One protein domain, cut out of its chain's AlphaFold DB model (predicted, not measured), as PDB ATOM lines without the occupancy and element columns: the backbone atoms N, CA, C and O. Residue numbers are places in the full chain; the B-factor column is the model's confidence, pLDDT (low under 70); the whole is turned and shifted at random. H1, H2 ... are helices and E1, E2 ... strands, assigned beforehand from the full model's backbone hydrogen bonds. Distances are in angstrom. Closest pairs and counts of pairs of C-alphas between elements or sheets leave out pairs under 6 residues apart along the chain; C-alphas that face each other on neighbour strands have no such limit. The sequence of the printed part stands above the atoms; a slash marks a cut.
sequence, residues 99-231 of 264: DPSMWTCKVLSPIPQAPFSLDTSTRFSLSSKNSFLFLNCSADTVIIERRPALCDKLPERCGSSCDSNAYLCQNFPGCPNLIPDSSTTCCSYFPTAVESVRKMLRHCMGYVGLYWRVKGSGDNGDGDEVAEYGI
ATOM      1  N   ASP A  99     169.610 315.454 182.485       87.50
ATOM      2  CA  ASP A  99     169.005 316.340 181.503       87.50
ATOM      3  C   ASP A  99     169.495 315.972 180.088       87.50
ATOM      4  O   ASP A  99     170.691 316.091 179.808       87.50
ATOM      5  N   PRO A 100     168.596 315.529 179.184       83.88
ATOM      6  CA  PRO A 100     168.950 315.138 177.817       83.88
ATOM      7  C   PRO A 100     169.554 316.257 176.961       83.88
ATOM      8  O   PRO A 100     170.169 315.970 175.937       83.88
ATOM      9  N   SER A 101     169.343 317.518 177.341       81.19
ATOM     10  CA  SER A 101     169.864 318.685 176.629       81.19
ATOM     11  C   SER A 101     171.313 319.017 176.988       81.19
ATOM     12  O   SER A 101     171.970 319.768 176.264       81.19
ATOM     13  N   MET A 102     171.829 318.440 178.080       84.00
ATOM     14  CA  MET A 102     173.205 318.659 178.507       84.00
ATOM     15  C   MET A 102     174.194 318.040 177.530       84.00
ATOM     16  O   MET A 102     173.996 316.947 176.991       84.00
ATOM     17  N   TRP A 103     175.319 318.725 177.364       81.06
ATOM     18  CA  TRP A 103     176.427 318.185 176.601       81.06
ATOM     19  C   TRP A 103     177.065 317.015 177.360       81.06
ATOM     20  O   TRP A 103     177.292 317.074 178.570       81.06
ATOM     21  N   THR A 104     177.359 315.931 176.649       79.19
ATOM     22  CA  THR A 104     178.079 314.778 177.200       79.19
ATOM     23  C   THR A 104     179.100 314.305 176.181       79.19
ATOM     24  O   THR A 104     178.917 314.490 174.984       79.19
ATOM     25  N   CYS A 105     180.125 313.586 176.626       75.69
ATOM     26  CA  CYS A 105     181.121 312.977 175.739       75.69
ATOM     27  C   CYS A 105     180.559 312.152 174.576       75.69
ATOM     28  O   CYS A 105     181.202 312.006 173.541       75.69
ATOM     29  N   LYS A 106     179.370 311.570 174.756       71.88
ATOM     30  CA  LYS A 106     178.703 310.755 173.734       71.88
ATOM     31  C   LYS A 106     177.837 311.596 172.794       71.88
ATOM     32  O   LYS A 106     177.555 311.163 171.682       71.88
ATOM     33  N   VAL A 107     177.410 312.775 173.241       66.38
ATOM     34  CA  VAL A 107     176.511 313.684 172.529       66.38
ATOM     35  C   VAL A 107     177.313 314.923 172.137       66.38
ATOM     36  O   VAL A 107     177.381 315.903 172.870       66.38
ATOM     37  N   LEU A 108     177.937 314.863 170.959       60.59
ATOM     38  CA  LEU A 108     178.843 315.902 170.456       60.59
ATOM     39  C   LEU A 108     178.154 317.239 170.134       60.59
ATOM     40  O   LEU A 108     178.845 318.243 169.979       60.59
ATOM     41  N   SER A 109     176.820 317.285 170.061       57.97
ATOM     42  CA  SER A 109     176.065 318.514 169.810       57.97
ATOM     43  C   SER A 109     174.944 318.673 170.839       57.97
ATOM     44  O   SER A 109     174.096 317.781 170.937       57.97
ATOM     45  N   PRO A 110     174.928 319.769 171.621       58.84
ATOM     46  CA  PRO A 110     173.844 320.030 172.554       58.84
ATOM     47  C   PRO A 110     172.560 320.279 171.762       58.84
ATOM     48  O   PRO A 110     172.535 321.062 170.809       58.84
ATOM     49  N   ILE A 111     171.482 319.597 172.138       60.84
ATOM     50  CA  ILE A 111     170.171 319.864 171.550       60.84
ATOM     51  C   ILE A 111     169.707 321.205 172.134       60.84
ATOM     52  O   ILE A 111     169.711 321.338 173.358       60.84
ATOM     53  N   PRO A 112     169.289 322.191 171.317       54.66
ATOM     54  CA  PRO A 112     168.750 323.456 171.808       54.66
ATOM     55  C   PRO A 112     167.370 323.228 172.443       54.66
ATOM     56  O   PRO A 112     166.330 323.526 171.861       54.66
ATOM     57  N   GLN A 113     167.350 322.640 173.635       60.66
ATOM     58  CA  GLN A 113     166.182 322.553 174.500       60.66
ATOM     59  C   GLN A 113     166.294 323.603 175.603       60.66
ATOM     60  O   GLN A 113     167.373 324.116 175.907       60.66
ATOM     61  N   ALA A 114     165.144 323.966 176.172       71.12
ATOM     62  CA  ALA A 114     165.106 324.881 177.299       71.12
ATOM     63  C   ALA A 114     165.969 324.317 178.444       71.12
ATOM     64  O   ALA A 114     165.829 323.133 178.758       71.12
ATOM     65  N   PRO A 115     166.831 325.144 179.067       75.06
ATOM     66  CA  PRO A 115     167.660 324.686 180.171       75.06
ATOM     67  C   PRO A 115     166.797 324.139 181.297       75.06
ATOM     68  O   PRO A 115     165.667 324.605 181.499       75.06
ATOM     69  N   PHE A 116     167.383 323.233 182.077       84.75
ATOM     70  CA  PHE A 116     166.834 322.818 183.355       84.75
ATOM     71  C   PHE A 116     166.392 324.042 184.164       84.75
ATOM     72  O   PHE A 116     167.170 324.968 184.403       84.75
ATOM     73  N   SER A 117     165.122 324.043 184.560       84.56
ATOM     74  CA  SER A 117     164.508 325.058 185.402       84.56
ATOM     75  C   SER A 117     163.839 324.362 186.570       84.56
ATOM     76  O   SER A 117     163.162 323.357 186.388       84.56
ATOM     77  N   LEU A 118     163.972 324.930 187.761       85.81
ATOM     78  CA  LEU A 118     163.243 324.487 188.940       85.81
ATOM     79  C   LEU A 118     162.287 325.596 189.360       85.81
ATOM     80  O   LEU A 118     162.593 326.773 189.180       85.81
ATOM     81  N   ASP A 119     161.126 325.221 189.879       79.75
ATOM     82  CA  ASP A 119     160.180 326.184 190.425       79.75
ATOM     83  C   ASP A 119     160.541 326.462 191.888       79.75
ATOM     84  O   ASP A 119     160.480 325.567 192.734       79.75
ATOM     85  N   THR A 120     160.934 327.701 192.183       70.38
ATOM     86  CA  THR A 120     161.332 328.150 193.527       70.38
ATOM     87  C   THR A 120     160.174 328.190 194.523       70.38
ATOM     88  O   THR A 120     160.408 328.294 195.725       70.38
ATOM     89  N   SER A 121     158.926 328.065 194.056       71.62
ATOM     90  CA  SER A 121     157.756 327.887 194.922       71.62
ATOM     91  C   SER A 121     157.629 326.464 195.485       71.62
ATOM     92  O   SER A 121     156.839 326.225 196.402       71.62
ATOM     93  N   THR A 122     158.414 325.512 194.971       78.50
ATOM     94  CA  THR A 122     158.411 324.118 195.426       78.50
ATOM     95  C   THR A 122     159.418 323.876 196.553       78.50
ATOM     96  O   THR A 122     160.291 324.688 196.839       78.50
ATOM     97  N   ARG A 123     159.315 322.714 197.205       81.19
ATOM     98  CA  ARG A 123     160.262 322.242 198.237       81.19
ATOM     99  C   ARG A 123     161.532 321.609 197.657       81.19
ATOM    100  O   ARG A 123     162.197 320.837 198.346       81.19
ATOM    101  N   PHE A 124     161.814 321.866 196.387       87.25
ATOM    102  CA  PHE A 124     163.052 321.467 195.744       87.25
ATOM    103  C   PHE A 124     163.974 322.672 195.639       87.25
ATOM    104  O   PHE A 124     163.547 323.763 195.262       87.25
ATOM    105  N   SER A 125     165.256 322.462 195.910       88.56
ATOM    106  CA  SER A 125     166.287 323.475 195.730       88.56
ATOM    107  C   SER A 125     167.457 322.911 194.936       88.56
ATOM    108  O   SER A 125     167.766 321.719 194.980       88.56
ATOM    109  N   LEU A 126     168.108 323.770 194.151       88.12
ATOM    110  CA  LEU A 126     169.332 323.372 193.471       88.12
ATOM    111  C   LEU A 126     170.430 323.184 194.512       88.12
ATOM    112  O   LEU A 126     170.693 324.087 195.307       88.12
ATOM    113  N   SER A 127     171.088 322.031 194.485       87.00
ATOM    114  CA  SER A 127     172.144 321.767 195.446       87.00
ATOM    115  C   SER A 127     173.368 322.647 195.204       87.00
ATOM    116  O   SER A 127     173.815 322.802 194.064       87.00
ATOM    117  N   SER A 128     173.973 323.142 196.283       81.81
ATOM    118  CA  SER A 128     175.251 323.863 196.243       81.81
ATOM    119  C   SER A 128     176.441 322.973 195.870       81.81
ATOM    120  O   SER A 128     177.498 323.485 195.515       81.81
ATOM    121  N   LYS A 129     176.274 321.642 195.910       83.56
ATOM    122  CA  LYS A 129     177.298 320.663 195.501       83.56
ATOM    123  C   LYS A 129     177.356 320.436 193.983       83.56
ATOM    124  O   LYS A 129     178.138 319.606 193.519       83.56
ATOM    125  N   ASN A 130     176.527 321.133 193.205       87.19
ATOM    126  CA  ASN A 130     176.587 321.077 191.749       87.19
ATOM    127  C   ASN A 130     177.695 321.966 191.196       87.19
ATOM    128  O   ASN A 130     177.917 323.082 191.659       87.19
ATOM    129  N   SER A 131     178.332 321.493 190.134       86.62
ATOM    130  CA  SER A 131     179.233 322.273 189.293       86.62
ATOM    131  C   SER A 131     178.649 322.329 187.888       86.62
ATOM    132  O   SER A 131     178.389 321.287 187.287       86.62
ATOM    133  N   PHE A 132     178.422 323.530 187.365       87.12
ATOM    134  CA  PHE A 132     177.944 323.703 185.998       87.12
ATOM    135  C   PHE A 132     179.089 324.176 185.121       87.12
ATOM    136  O   PHE A 132     179.784 325.131 185.459       87.12
ATOM    137  N   LEU A 133     179.270 323.520 183.982       87.00
ATOM    138  CA  LEU A 133     180.208 323.962 182.962       87.00
ATOM    139  C   LEU A 133     179.436 324.511 181.775       87.00
ATOM    140  O   LEU A 133     178.497 323.874 181.305       87.00
ATOM    141  N   PHE A 134     179.852 325.662 181.271       86.19
ATOM    142  CA  PHE A 134     179.349 326.229 180.031       86.19
ATOM    143  C   PHE A 134     180.415 326.141 178.946       86.19
ATOM    144  O   PHE A 134     181.604 326.348 179.201       86.19
ATOM    145  N   LEU A 135     179.974 325.801 177.739       83.62
ATOM    146  CA  LEU A 135     180.830 325.547 176.590       83.62
ATOM    147  C   LEU A 135     180.545 326.568 175.489       83.62
ATOM    148  O   LEU A 135     179.384 326.868 175.197       83.62
ATOM    149  N   ASN A 136     181.620 327.052 174.868       82.44
ATOM    150  CA  ASN A 136     181.613 328.014 173.767       82.44
ATOM    151  C   ASN A 136     180.731 329.243 174.065       82.44
ATOM    152  O   ASN A 136     179.664 329.435 173.478       82.44
ATOM    153  N   CYS A 137     181.150 330.023 175.060       80.12
ATOM    154  CA  CYS A 137     180.484 331.248 175.481       80.12
ATOM    155  C   CYS A 137     181.044 332.448 174.717       80.12
ATOM    156  O   CYS A 137     182.236 332.511 174.421       80.12
ATOM    157  N   SER A 138     180.194 333.431 174.428       80.56
ATOM    158  CA  SER A 138     180.637 334.684 173.816       80.56
ATOM    159  C   SER A 138     181.461 335.509 174.812       80.56
ATOM    160  O   SER A 138     180.959 335.902 175.868       80.56
ATOM    161  N   ALA A 139     182.705 335.820 174.437       72.38
ATOM    162  CA  ALA A 139     183.623 336.642 175.231       72.38
ATOM    163  C   ALA A 139     183.137 338.092 175.429       72.38
ATOM    164  O   ALA A 139     183.544 338.749 176.381       72.38
ATOM    165  N   ASP A 140     182.239 338.579 174.568       69.56
ATOM    166  CA  ASP A 140     181.701 339.945 174.649       69.56
ATOM    167  C   ASP A 140     180.611 340.092 175.722       69.56
ATOM    168  O   ASP A 140     180.263 341.202 176.121       69.56
ATOM    169  N   THR A 141     180.025 338.976 176.168       68.44
ATOM    170  CA  THR A 141     178.842 338.973 177.048       68.44
ATOM    171  C   THR A 141     179.060 338.242 178.365       68.44
ATOM    172  O   THR A 141     178.384 338.546 179.349       68.44
ATOM    173  N   VAL A 142     180.015 337.314 178.406       66.69
ATOM    174  CA  VAL A 142     180.422 336.597 179.611       66.69
ATOM    175  C   VAL A 142     181.866 336.962 179.913       66.69
ATOM    176  O   VAL A 142     182.753 336.738 179.094       66.69
ATOM    177  N   ILE A 143     182.101 337.494 181.110       63.81
ATOM    178  CA  ILE A 143     183.453 337.737 181.610       63.81
ATOM    179  C   ILE A 143     184.043 336.377 181.988       63.81
ATOM    180  O   ILE A 143     183.719 335.819 183.037       63.81
ATOM    181  N   ILE A 144     184.851 335.822 181.087       66.19
ATOM    182  CA  ILE A 144     185.593 334.576 181.281       66.19
ATOM    183  C   ILE A 144     186.961 334.959 181.847       66.19
ATOM    184  O   ILE A 144     187.860 335.348 181.102       66.19
ATOM    185  N   GLU A 145     187.120 334.882 183.166       63.44
ATOM    186  CA  GLU A 145     188.357 335.266 183.844       63.44
ATOM    187  C   GLU A 145     188.788 334.195 184.842       63.44
ATOM    188  O   GLU A 145     187.976 333.556 185.508       63.44
ATOM    189  N   ARG A 146     190.101 334.006 184.990       63.06
ATOM    190  CA  ARG A 146     190.631 333.084 185.994       63.06
ATOM    191  C   ARG A 146     190.136 333.498 187.376       63.06
ATOM    192  O   ARG A 146     190.381 334.628 187.798       63.06
ATOM    193  N   ARG A 147     189.529 332.562 188.110       65.81
ATOM    194  CA  ARG A 147     189.043 332.828 189.464       65.81
ATOM    195  C   ARG A 147     190.209 333.252 190.374       65.81
ATOM    196  O   ARG A 147     191.174 332.497 190.527       65.81
ATOM    197  N   PRO A 148     190.161 334.455 190.978       66.81
ATOM    198  CA  PRO A 148     191.179 334.883 191.931       66.81
ATOM    199  C   PRO A 148     191.216 333.960 193.154       66.81
ATOM    200  O   PRO A 148     190.165 333.595 193.674       66.81
ATOM    201  N   ALA A 149     192.403 333.680 193.703       69.50
ATOM    202  CA  ALA A 149     192.561 332.837 194.902       69.50
ATOM    203  C   ALA A 149     191.806 333.370 196.146       69.50
ATOM    204  O   ALA A 149     191.526 332.642 197.096       69.50
ATOM    205  N   LEU A 150     191.446 334.659 196.152       68.69
ATOM    206  CA  LEU A 150     190.593 335.256 197.185       68.69
ATOM    207  C   LEU A 150     189.184 334.637 197.205       68.69
ATOM    208  O   LEU A 150     188.559 334.534 198.260       68.69
ATOM    209  N   CYS A 151     188.705 334.191 196.046       65.88
ATOM    210  CA  CYS A 151     187.384 333.610 195.855       65.88
ATOM    211  C   CYS A 151     187.265 332.180 196.380       65.88
ATOM    212  O   CYS A 151     186.143 331.700 196.540       65.88
ATOM    213  N   ASP A 152     188.386 331.507 196.642       67.12
ATOM    214  CA  ASP A 152     188.397 330.208 197.324       67.12
ATOM    215  C   ASP A 152     188.058 330.389 198.807       67.12
ATOM    216  O   ASP A 152     187.396 329.554 199.415       67.12
ATOM    217  N   LYS A 153     188.467 331.528 199.384       68.25
ATOM    218  CA  LYS A 153     188.232 331.867 200.793       68.25
ATOM    219  C   LYS A 153     186.917 332.613 201.024       68.25
ATOM    220  O   LYS A 153     186.352 332.509 202.107       68.25
ATOM    221  N   LEU A 154     186.443 333.385 200.041       63.84
ATOM    222  CA  LEU A 154     185.195 334.152 200.119       63.84
ATOM    223  C   LEU A 154     184.331 333.944 198.862       63.84
ATOM    224  O   LEU A 154     184.281 334.826 197.998       63.84
ATOM    225  N   PRO A 155     183.617 332.809 198.758       63.09
ATOM    226  CA  PRO A 155     182.781 332.503 197.597       63.09
ATOM    227  C   PRO A 155     181.651 333.521 197.381       63.09
ATOM    228  O   PRO A 155     181.328 333.832 196.238       63.09
ATOM    229  N   GLU A 156     181.108 334.118 198.449       60.69
ATOM    230  CA  GLU A 156     180.021 335.106 198.348       60.69
ATOM    231  C   GLU A 156     180.428 336.405 197.637       60.69
ATOM    232  O   GLU A 156     179.600 337.051 196.997       60.69
ATOM    233  N   ARG A 157     181.708 336.795 197.715       57.28
ATOM    234  CA  ARG A 157     182.207 338.038 197.098       57.28
ATOM    235  C   ARG A 157     182.575 337.885 195.630       57.28
ATOM    236  O   ARG A 157     182.705 338.889 194.938       57.28
ATOM    237  N   CYS A 158     182.740 336.653 195.169       60.56
ATOM    238  CA  CYS A 158     183.111 336.342 193.793       60.56
ATOM    239  C   CYS A 158     181.952 335.749 193.000       60.56
ATOM    240  O   CYS A 158     182.173 335.001 192.046       60.56
ATOM    241  N   GLY A 159     180.726 336.074 193.425       58.09
ATOM    242  CA  GLY A 159     179.491 335.604 192.821       58.09
ATOM    243  C   GLY A 159     179.551 335.601 191.297       58.09
ATOM    244  O   GLY A 159     180.060 336.524 190.668       58.09
ATOM    245  N   SER A 160     179.009 334.543 190.704       58.75
ATOM    246  CA  SER A 160     178.786 334.386 189.265       58.75
ATOM    247  C   SER A 160     179.986 334.575 188.316       58.75
ATOM    248  O   SER A 160     179.782 334.645 187.106       58.75
ATOM    249  N   SER A 161     181.227 334.658 188.804       64.69
ATOM    250  CA  SER A 161     182.374 334.727 187.897       64.69
ATOM    251  C   SER A 161     182.676 333.351 187.307       64.69
ATOM    252  O   SER A 161     182.619 332.328 187.995       64.69
ATOM    253  N   CYS A 162     182.955 333.347 186.012       72.38
ATOM    254  CA  CYS A 162     183.209 332.169 185.208       72.38
ATOM    255  C   CYS A 162     184.690 331.788 185.279       72.38
ATOM    256  O   CYS A 162     185.518 332.527 184.758       72.38
ATOM    257  N   ASP A 163     185.023 330.634 185.864       76.69
ATOM    258  CA  ASP A 163     186.414 330.183 185.971       76.69
ATOM    259  C   ASP A 163     186.820 329.309 184.780       76.69
ATOM    260  O   ASP A 163     186.388 328.159 184.656       76.69
ATOM    261  N   SER A 164     187.682 329.842 183.913       71.06
ATOM    262  CA  SER A 164     188.218 329.118 182.753       71.06
ATOM    263  C   SER A 164     189.323 328.120 183.100       71.06
ATOM    264  O   SER A 164     189.593 327.209 182.322       71.06
ATOM    265  N   ASN A 165     189.972 328.277 184.259       68.94
ATOM    266  CA  ASN A 165     191.074 327.419 184.706       68.94
ATOM    267  C   ASN A 165     190.629 326.355 185.713       68.94
ATOM    268  O   ASN A 165     191.471 325.690 186.322       68.94
ATOM    269  N   ALA A 166     189.320 326.183 185.887       75.44
ATOM    270  CA  ALA A 166     188.776 325.201 186.802       75.44
ATOM    271  C   ALA A 166     189.225 323.779 186.438       75.44
ATOM    272  O   ALA A 166     189.289 323.400 185.266       75.44
ATOM    273  N   TYR A 167     189.453 322.959 187.467       77.25
ATOM    274  CA  TYR A 167     189.872 321.562 187.327       77.25
ATOM    275  C   TYR A 167     188.991 320.770 186.349       77.25
ATOM    276  O   TYR A 167     189.510 320.026 185.524       77.25
ATOM    277  N   LEU A 168     187.671 320.970 186.396       80.50
ATOM    278  CA  LEU A 168     186.709 320.260 185.549       80.50
ATOM    279  C   LEU A 168     186.782 320.658 184.061       80.50
ATOM    280  O   LEU A 168     186.398 319.863 183.208       80.50
ATOM    281  N   CYS A 169     187.305 321.847 183.737       78.38
ATOM    282  CA  CYS A 169     187.595 322.238 182.354       78.38
ATOM    283  C   CYS A 169     188.847 321.537 181.801       78.38
ATOM    284  O   CYS A 169     188.978 321.385 180.590       78.38
ATOM    285  N   GLN A 170     189.756 321.088 182.673       78.44
ATOM    286  CA  GLN A 170     190.943 320.313 182.291       78.44
ATOM    287  C   GLN A 170     190.684 318.798 182.343       78.44
ATOM    288  O   GLN A 170     191.182 318.053 181.504       78.44
ATOM    289  N   ASN A 171     189.877 318.346 183.307       78.38
ATOM    290  CA  ASN A 171     189.624 316.939 183.618       78.38
ATOM    291  C   ASN A 171     188.138 316.613 183.462       78.38
ATOM    292  O   ASN A 171     187.427 316.330 184.426       78.38
ATOM    293  N   PHE A 172     187.661 316.686 182.223       79.06
ATOM    294  CA  PHE A 172     186.258 316.444 181.926       79.06
ATOM    295  C   PHE A 172     185.910 314.945 182.055       79.06
ATOM    296  O   PHE A 172     186.607 314.096 181.483       79.06
ATOM    297  N   PRO A 173     184.832 314.573 182.771       79.88
ATOM    298  CA  PRO A 173     184.531 313.172 183.047       79.88
ATOM    299  C   PRO A 173     184.193 312.400 181.765       79.88
ATOM    300  O   PRO A 173     183.254 312.727 181.041       79.88
ATOM    301  N   GLY A 174     184.957 311.342 181.483       75.31
ATOM    302  CA  GLY A 174     184.765 310.482 180.308       75.31
ATOM    303  C   GLY A 174     185.333 311.021 178.987       75.31
ATOM    304  O   GLY A 174     185.234 310.316 177.986       75.31
ATOM    305  N   CYS A 175     185.943 312.214 178.979       73.31
ATOM    306  CA  CYS A 175     186.602 312.812 177.811       73.31
ATOM    307  C   CYS A 175     187.978 313.378 178.182       73.31
ATOM    308  O   CYS A 175     188.095 314.580 178.442       73.31
ATOM    309  N   PRO A 176     189.040 312.562 178.177       63.59
ATOM    310  CA  PRO A 176     190.387 313.106 178.264       63.59
ATOM    311  C   PRO A 176     190.685 313.965 177.017       63.59
ATOM    312  O   PRO A 176     190.461 313.523 175.892       63.59
ATOM    313  N   ASN A 177     191.194 315.184 177.221       60.78
ATOM    314  CA  ASN A 177     191.741 316.100 176.200       60.78
ATOM    315  C   ASN A 177     190.772 316.769 175.202       60.78
ATOM    316  O   ASN A 177     191.219 317.384 174.239       60.78
ATOM    317  N   LEU A 178     189.457 316.738 175.423       60.94
ATOM    318  CA  LEU A 178     188.515 317.305 174.445       60.94
ATOM    319  C   LEU A 178     188.505 318.849 174.402       60.94
ATOM    320  O   LEU A 178     188.209 319.440 173.367       60.94
ATOM    321  N   ILE A 179     188.846 319.503 175.512       59.06
ATOM    322  CA  ILE A 179     188.891 320.968 175.658       59.06
ATOM    323  C   ILE A 179     190.277 321.565 175.333       59.06
ATOM    324  O   ILE A 179     190.298 322.581 174.646       59.06
ATOM    325  N   PRO A 180     191.428 320.987 175.741       50.06
ATOM    326  CA  PRO A 180     192.732 321.594 175.442       50.06
ATOM    327  C   PRO A 180     193.096 321.653 173.947       50.06
ATOM    328  O   PRO A 180     193.847 322.547 173.568       50.06
ATOM    329  N   ASP A 181     192.536 320.776 173.104       47.72
ATOM    330  CA  ASP A 181     192.830 320.742 171.658       47.72
ATOM    331  C   ASP A 181     191.718 321.345 170.775       47.72
ATOM    332  O   ASP A 181     191.906 321.515 169.568       47.72
ATOM    333  N   SER A 182     190.552 321.686 171.341       54.59
ATOM    334  CA  SER A 182     189.450 322.306 170.597       54.59
ATOM    335  C   SER A 182     189.345 323.792 170.932       54.59
ATOM    336  O   SER A 182     189.569 324.206 172.063       54.59
ATOM    337  N   SER A 183     188.958 324.627 169.968       60.12
ATOM    338  CA  SER A 183     188.696 326.067 170.150       60.12
ATOM    339  C   SER A 183     187.491 326.370 171.067       60.12
ATOM    340  O   SER A 183     186.850 327.412 170.938       60.12
ATOM    341  N   THR A 184     187.118 325.434 171.936       69.88
ATOM    342  CA  THR A 184     185.934 325.475 172.780       69.88
ATOM    343  C   THR A 184     186.294 326.156 174.088       69.88
ATOM    344  O   THR A 184     187.015 325.604 174.916       69.88
ATOM    345  N   THR A 185     185.760 327.353 174.321       77.00
ATOM    346  CA  THR A 185     185.916 328.011 175.622       77.00
ATOM    347  C   THR A 185     185.158 327.213 176.685       77.00
ATOM    348  O   THR A 185     183.966 326.950 176.502       77.00
ATOM    349  N   CYS A 186     185.812 326.861 177.791       79.69
ATOM    350  CA  CYS A 186     185.168 326.239 178.946       79.69
ATOM    351  C   CYS A 186     185.054 327.232 180.100       79.69
ATOM    352  O   CYS A 186     185.967 328.017 180.354       79.69
ATOM    353  N   CYS A 187     183.917 327.185 180.785       83.25
ATOM    354  CA  CYS A 187     183.554 328.101 181.847       83.25
ATOM    355  C   CYS A 187     182.951 327.336 183.021       83.25
ATOM    356  O   CYS A 187     181.846 326.811 182.892       83.25
ATOM    357  N   SER A 188     183.635 327.281 184.164       84.56
ATOM    358  CA  SER A 188     183.060 326.702 185.379       84.56
ATOM    359  C   SER A 188     182.286 327.737 186.181       84.56
ATOM    360  O   SER A 188     182.785 328.826 186.470       84.56
ATOM    361  N   TYR A 189     181.059 327.382 186.547       78.81
ATOM    362  CA  TYR A 189     180.101 328.236 187.226       78.81
ATOM    363  C   TYR A 189     179.422 327.473 188.367       78.81
ATOM    364  O   TYR A 189     178.970 326.337 188.207       78.81
ATOM    365  N   PHE A 190     179.303 328.129 189.520       77.94
ATOM    366  CA  PHE A 190     178.676 327.575 190.721       77.94
ATOM    367  C   PHE A 190     177.382 328.347 191.018       77.94
ATOM    368  O   PHE A 190     177.402 329.321 191.775       77.94
ATOM    369  N   PRO A 191     176.258 327.988 190.372       72.88
ATOM    370  CA  PRO A 191     174.984 328.657 190.584       72.88
ATOM    371  C   PRO A 191     174.451 328.359 191.985       72.88
ATOM    372  O   PRO A 191     174.354 327.206 192.390       72.88
ATOM    373  N   THR A 192     174.000 329.397 192.683       68.19
ATOM    374  CA  THR A 192     173.170 329.249 193.890       68.19
ATOM    375  C   THR A 192     171.687 329.072 193.554       68.19
ATOM    376  O   THR A 192     170.922 328.587 194.382       68.19
ATOM    377  N   ALA A 193     171.278 329.448 192.338       73.75
ATOM    378  CA  ALA A 193     169.898 329.398 191.867       73.75
ATOM    379  C   ALA A 193     169.828 328.980 190.390       73.75
ATOM    380  O   ALA A 193     170.710 329.319 189.592       73.75
ATOM    381  N   VAL A 194     168.759 328.277 190.008       77.38
ATOM    382  CA  VAL A 194     168.594 327.723 188.652       77.38
ATOM    383  C   VAL A 194     168.410 328.822 187.602       77.38
ATOM    384  O   VAL A 194     168.865 328.695 186.465       77.38
ATOM    385  N   GLU A 195     167.847 329.965 187.985       78.00
ATOM    386  CA  GLU A 195     167.715 331.148 187.133       78.00
ATOM    387  C   GLU A 195     169.072 331.633 186.608       78.00
ATOM    388  O   GLU A 195     169.170 332.119 185.477       78.00
ATOM    389  N   SER A 196     170.134 331.450 187.400       74.06
ATOM    390  CA  SER A 196     171.495 331.805 186.995       74.06
ATOM    391  C   SER A 196     171.993 330.922 185.852       74.06
ATOM    392  O   SER A 196     172.618 331.423 184.917       74.06
ATOM    393  N   VAL A 197     171.656 329.628 185.880       78.75
ATOM    394  CA  VAL A 197     172.004 328.672 184.817       78.75
ATOM    395  C   VAL A 197     171.334 329.075 183.507       78.75
ATOM    396  O   VAL A 197     171.982 329.170 182.464       78.75
ATOM    397  N   ARG A 198     170.041 329.413 183.569       80.81
ATOM    398  CA  ARG A 198     169.272 329.849 182.398       80.81
ATOM    399  C   ARG A 198     169.792 331.151 181.795       80.81
ATOM    400  O   ARG A 198     169.756 331.306 180.576       80.81
ATOM    401  N   LYS A 199     170.242 332.097 182.624       78.56
ATOM    402  CA  LYS A 199     170.811 333.363 182.144       78.56
ATOM    403  C   LYS A 199     172.133 333.130 181.414       78.56
ATOM    404  O   LYS A 199     172.301 333.661 180.323       78.56
ATOM    405  N   MET A 200     173.012 332.301 181.975       78.25
ATOM    406  CA  MET A 200     174.292 331.943 181.359       78.25
ATOM    407  C   MET A 200     174.116 331.217 180.023       78.25
ATOM    408  O   MET A 200     174.775 331.571 179.048       78.25
ATOM    409  N   LEU A 201     173.160 330.285 179.922       80.06
ATOM    410  CA  LEU A 201     172.920 329.555 178.672       80.06
ATOM    411  C   LEU A 201     172.479 330.457 177.503       80.06
ATOM    412  O   LEU A 201     172.653 330.085 176.352       80.06
ATOM    413  N   ARG A 202     171.960 331.670 177.746       81.69
ATOM    414  CA  ARG A 202     171.658 332.620 176.651       81.69
ATOM    415  C   ARG A 202     172.903 333.097 175.905       81.69
ATOM    416  O   ARG A 202     172.780 333.591 174.789       81.69
ATOM    417  N   HIS A 203     174.067 332.980 176.535       83.19
ATOM    418  CA  HIS A 203     175.336 333.498 176.040       83.19
ATOM    419  C   HIS A 203     176.342 332.388 175.703       83.19
ATOM    420  O   HIS A 203     177.467 332.687 175.304       83.19
ATOM    421  N   CYS A 204     175.943 331.122 175.846       82.75
ATOM    422  CA  CYS A 204     176.787 329.949 175.640       82.75
ATOM    423  C   CYS A 204     176.068 328.915 174.772       82.75
ATOM    424  O   CYS A 204     174.849 328.779 174.845       82.75
ATOM    425  N   MET A 205     176.812 328.164 173.962       81.81
ATOM    426  CA  MET A 205     176.210 327.170 173.062       81.81
ATOM    427  C   MET A 205     175.731 325.905 173.777       81.81
ATOM    428  O   MET A 205     174.837 325.223 173.282       81.81
ATOM    429  N   GLY A 206     176.327 325.565 174.917       82.56
ATOM    430  CA  GLY A 206     175.958 324.376 175.669       82.56
ATOM    431  C   GLY A 206     176.304 324.495 177.142       82.56
ATOM    432  O   GLY A 206     177.098 325.346 177.549       82.56
ATOM    433  N   TYR A 207     175.708 323.611 177.934       86.62
ATOM    434  CA  TYR A 207     176.022 323.466 179.347       86.62
ATOM    435  C   TYR A 207     176.067 322.001 179.759       86.62
ATOM    436  O   TYR A 207     175.556 321.112 179.073       86.62
ATOM    437  N   VAL A 208     176.691 321.773 180.905       87.31
ATOM    438  CA  VAL A 208     176.890 320.468 181.517       87.31
ATOM    439  C   VAL A 208     176.644 320.632 183.009       87.31
ATOM    440  O   VAL A 208     177.236 321.509 183.635       87.31
ATOM    441  N   GLY A 209     175.781 319.796 183.576       89.12
ATOM    442  CA  GLY A 209     175.615 319.651 185.018       89.12
ATOM    443  C   GLY A 209     176.453 318.484 185.527       89.12
ATOM    444  O   GLY A 209     176.333 317.365 185.020       89.12
ATOM    445  N   LEU A 210     177.302 318.758 186.511       89.31
ATOM    446  CA  LEU A 210     178.125 317.771 187.195       89.31
ATOM    447  C   LEU A 210     177.841 317.816 188.696       89.31
ATOM    448  O   LEU A 210     177.647 318.889 189.274       89.31
ATOM    449  N   TYR A 211     177.891 316.656 189.339       88.19
ATOM    450  CA  TYR A 211     177.870 316.540 190.792       88.19
ATOM    451  C   TYR A 211     179.080 315.737 191.270       88.19
ATOM    452  O   TYR A 211     179.577 314.848 190.574       88.19
ATOM    453  N   TRP A 212     179.552 316.060 192.471       83.25
ATOM    454  CA  TRP A 212     180.663 315.361 193.107       83.25
ATOM    455  C   TRP A 212     180.143 314.179 193.920       83.25
ATOM    456  O   TRP A 212     179.273 314.339 194.781       83.25
ATOM    457  N   ARG A 213     180.669 312.982 193.641       78.88
ATOM    458  CA  ARG A 213     180.377 311.766 194.400       78.88
ATOM    459  C   ARG A 213     181.611 311.329 195.174       78.88
ATOM    460  O   ARG A 213     182.661 311.102 194.584       78.88
ATOM    461  N   VAL A 214     181.453 311.128 196.478       74.75
ATOM    462  CA  VAL A 214     182.511 310.565 197.325       74.75
ATOM    463  C   VAL A 214     182.602 309.059 197.074       74.75
ATOM    464  O   VAL A 214     181.617 308.326 197.231       74.75
ATOM    465  N   LYS A 215     183.776 308.578 196.662       63.34
ATOM    466  CA  LYS A 215     184.058 307.160 196.439       63.34
ATOM    467  C   LYS A 215     184.843 306.616 197.632       63.34
ATOM    468  O   LYS A 215     186.013 306.918 197.812       63.34
ATOM    469  N   GLY A 216     184.188 305.762 198.419       52.41
ATOM    470  CA  GLY A 216     184.794 305.092 199.570       52.41
ATOM    471  C   GLY A 216     184.174 305.551 200.883       52.41
ATOM    472  O   GLY A 216     184.404 306.659 201.344       52.41
ATOM    473  N   SER A 217     183.394 304.670 201.505       46.19
ATOM    474  CA  SER A 217     182.900 304.846 202.874       46.19
ATOM    475  C   SER A 217     183.959 304.333 203.858       46.19
ATOM    476  O   SER A 217     183.707 303.411 204.629       46.19
ATOM    477  N   GLY A 218     185.187 304.842 203.741       43.56
ATOM    478  CA  GLY A 218     186.248 304.564 204.701       43.56
ATOM    479  C   GLY A 218     186.064 305.466 205.915       43.56
ATOM    480  O   GLY A 218     185.922 306.674 205.755       43.56
ATOM    481  N   ASP A 219     186.104 304.884 207.110       46.38
ATOM    482  CA  ASP A 219     185.913 305.498 208.441       46.38
ATOM    483  C   ASP A 219     186.851 306.697 208.756       46.38
ATOM    484  O   ASP A 219     186.807 307.270 209.838       46.38
ATOM    485  N   ASN A 220     187.699 307.099 207.800       43.47
ATOM    486  CA  ASN A 220     188.736 308.123 207.930       43.47
ATOM    487  C   ASN A 220     188.514 309.370 207.050       43.47
ATOM    488  O   ASN A 220     189.382 310.235 207.012       43.47
ATOM    489  N   GLY A 221     187.384 309.486 206.340       49.25
ATOM    490  CA  GLY A 221     187.013 310.722 205.628       49.25
ATOM    491  C   GLY A 221     187.843 311.075 204.383       49.25
ATOM    492  O   GLY A 221     187.617 312.131 203.806       49.25
ATOM    493  N   ASP A 222     188.755 310.201 203.949       48.62
ATOM    494  CA  ASP A 222     189.632 310.396 202.784       48.62
ATOM    495  C   ASP A 222     189.098 309.603 201.577       48.62
ATOM    496  O   ASP A 222     189.669 308.607 201.132       48.62
ATOM    497  N   GLY A 223     187.885 309.950 201.144       57.22
ATOM    498  CA  GLY A 223     187.265 309.355 199.962       57.22
ATOM    499  C   GLY A 223     187.626 310.150 198.711       57.22
ATOM    500  O   GLY A 223     187.455 311.367 198.701       57.22
ATOM    501  N   ASP A 224     188.054 309.473 197.644       70.00
ATOM    502  CA  ASP A 224     188.281 310.119 196.346       70.00
ATOM    503  C   ASP A 224     186.956 310.689 195.819       70.00
ATOM    504  O   ASP A 224     185.994 309.950 195.569       70.00
ATOM    505  N   GLU A 225     186.887 312.005 195.634       77.94
ATOM    506  CA  GLU A 225     185.737 312.654 195.009       77.94
ATOM    507  C   GLU A 225     185.834 312.549 193.487       77.94
ATOM    508  O   GLU A 225     186.806 312.975 192.863       77.94
ATOM    509  N   VAL A 226     184.800 311.984 192.868       82.81
ATOM    510  CA  VAL A 226     184.719 311.816 191.415       82.81
ATOM    511  C   VAL A 226     183.524 312.598 190.891       82.81
ATOM    512  O   VAL A 226     182.400 312.426 191.364       82.81
ATOM    513  N   ALA A 227     183.767 313.453 189.897       86.12
ATOM    514  CA  ALA A 227     182.712 314.181 189.206       86.12
ATOM    515  C   ALA A 227     181.962 313.262 188.228       86.12
ATOM    516  O   ALA A 227     182.569 312.596 187.385       86.12
ATOM    517  N   GLU A 228     180.634 313.250 188.318       87.88
ATOM    518  CA  GLU A 228     179.740 312.473 187.455       87.88
ATOM    519  C   GLU A 228     178.674 313.385 186.822       87.88
ATOM    520  O   GLU A 228     178.354 314.454 187.346       87.88
ATOM    521  N   TYR A 229     178.127 312.975 185.672       88.75
ATOM    522  CA  TYR A 229     177.081 313.734 184.982       88.75
ATOM    523  C   TYR A 229     175.753 313.646 185.717       88.75
ATOM    524  O   TYR A 229     175.237 312.555 185.960       88.75
ATOM    525  N   GLY A 230     175.162 314.802 185.981       90.19
ATOM    526  CA  GLY A 230     173.848 314.911 186.587       90.19
ATOM    527  C   GLY A 230     173.683 316.231 187.320       90.19
ATOM    528  O   GLY A 230     174.653 316.913 187.643       90.19
ATOM    529  N   ILE A 231     172.432 316.578 187.595       91.25
ATOM    530  CA  ILE A 231     172.088 317.742 188.408       91.25
ATOM    531  C   ILE A 231     171.504 317.230 189.720       91.25
ATOM    532  O   ILE A 231     170.531 316.476 189.737       91.25
TER     533      ILE A 231
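AT A GLANCE: This is residues 99 to 231 of the 264 residues of an uncharacterized protein of Dendrobium catenatum (UniProt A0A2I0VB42). Amid little regular structure, long loops lie around a curled antiparallel sheet, E3-E2-E4-E5, with H4 along E2 and hairpin E4-E5 reaching towards Asp 219. Printed are 133 residues, 53 in named elements, in order E1-E2-H1-H2-H3-E3-H4-E4-E5, class mixed. It is compact, radius of gyration of the C-alphas 15.1 A, spanning 47 by 42 by 34 A.

IN THESE COORDINATES: E3 is residues 186 to 189, E2 130 to 137, E4 204 to 215, 31.7 A long, and E5 224 to 229, ending at C-alpha (177.081, 313.734, 184.982). E1, 124 to 126, begins at C-alpha (163.052, 321.467, 195.744). H1 is 150 to 153, H2 155 to 158, H3 167 to 170, H4 194 to 201.

HOW THE PARTS SIT: N 133 of E2 and O 208 of E4 are within hydrogen-bond range, 2.9 A. H4, every O i to N i+4 pair within range, is on the sheet over E2, height 9.6 A. H3 is on it, over none; H1 and H2 are not on it.

THE WHOLE: The printed part has no cut; links E2-H1 and H3-E3 are long. Residues 140 to 161, among others, have pLDDT under 70.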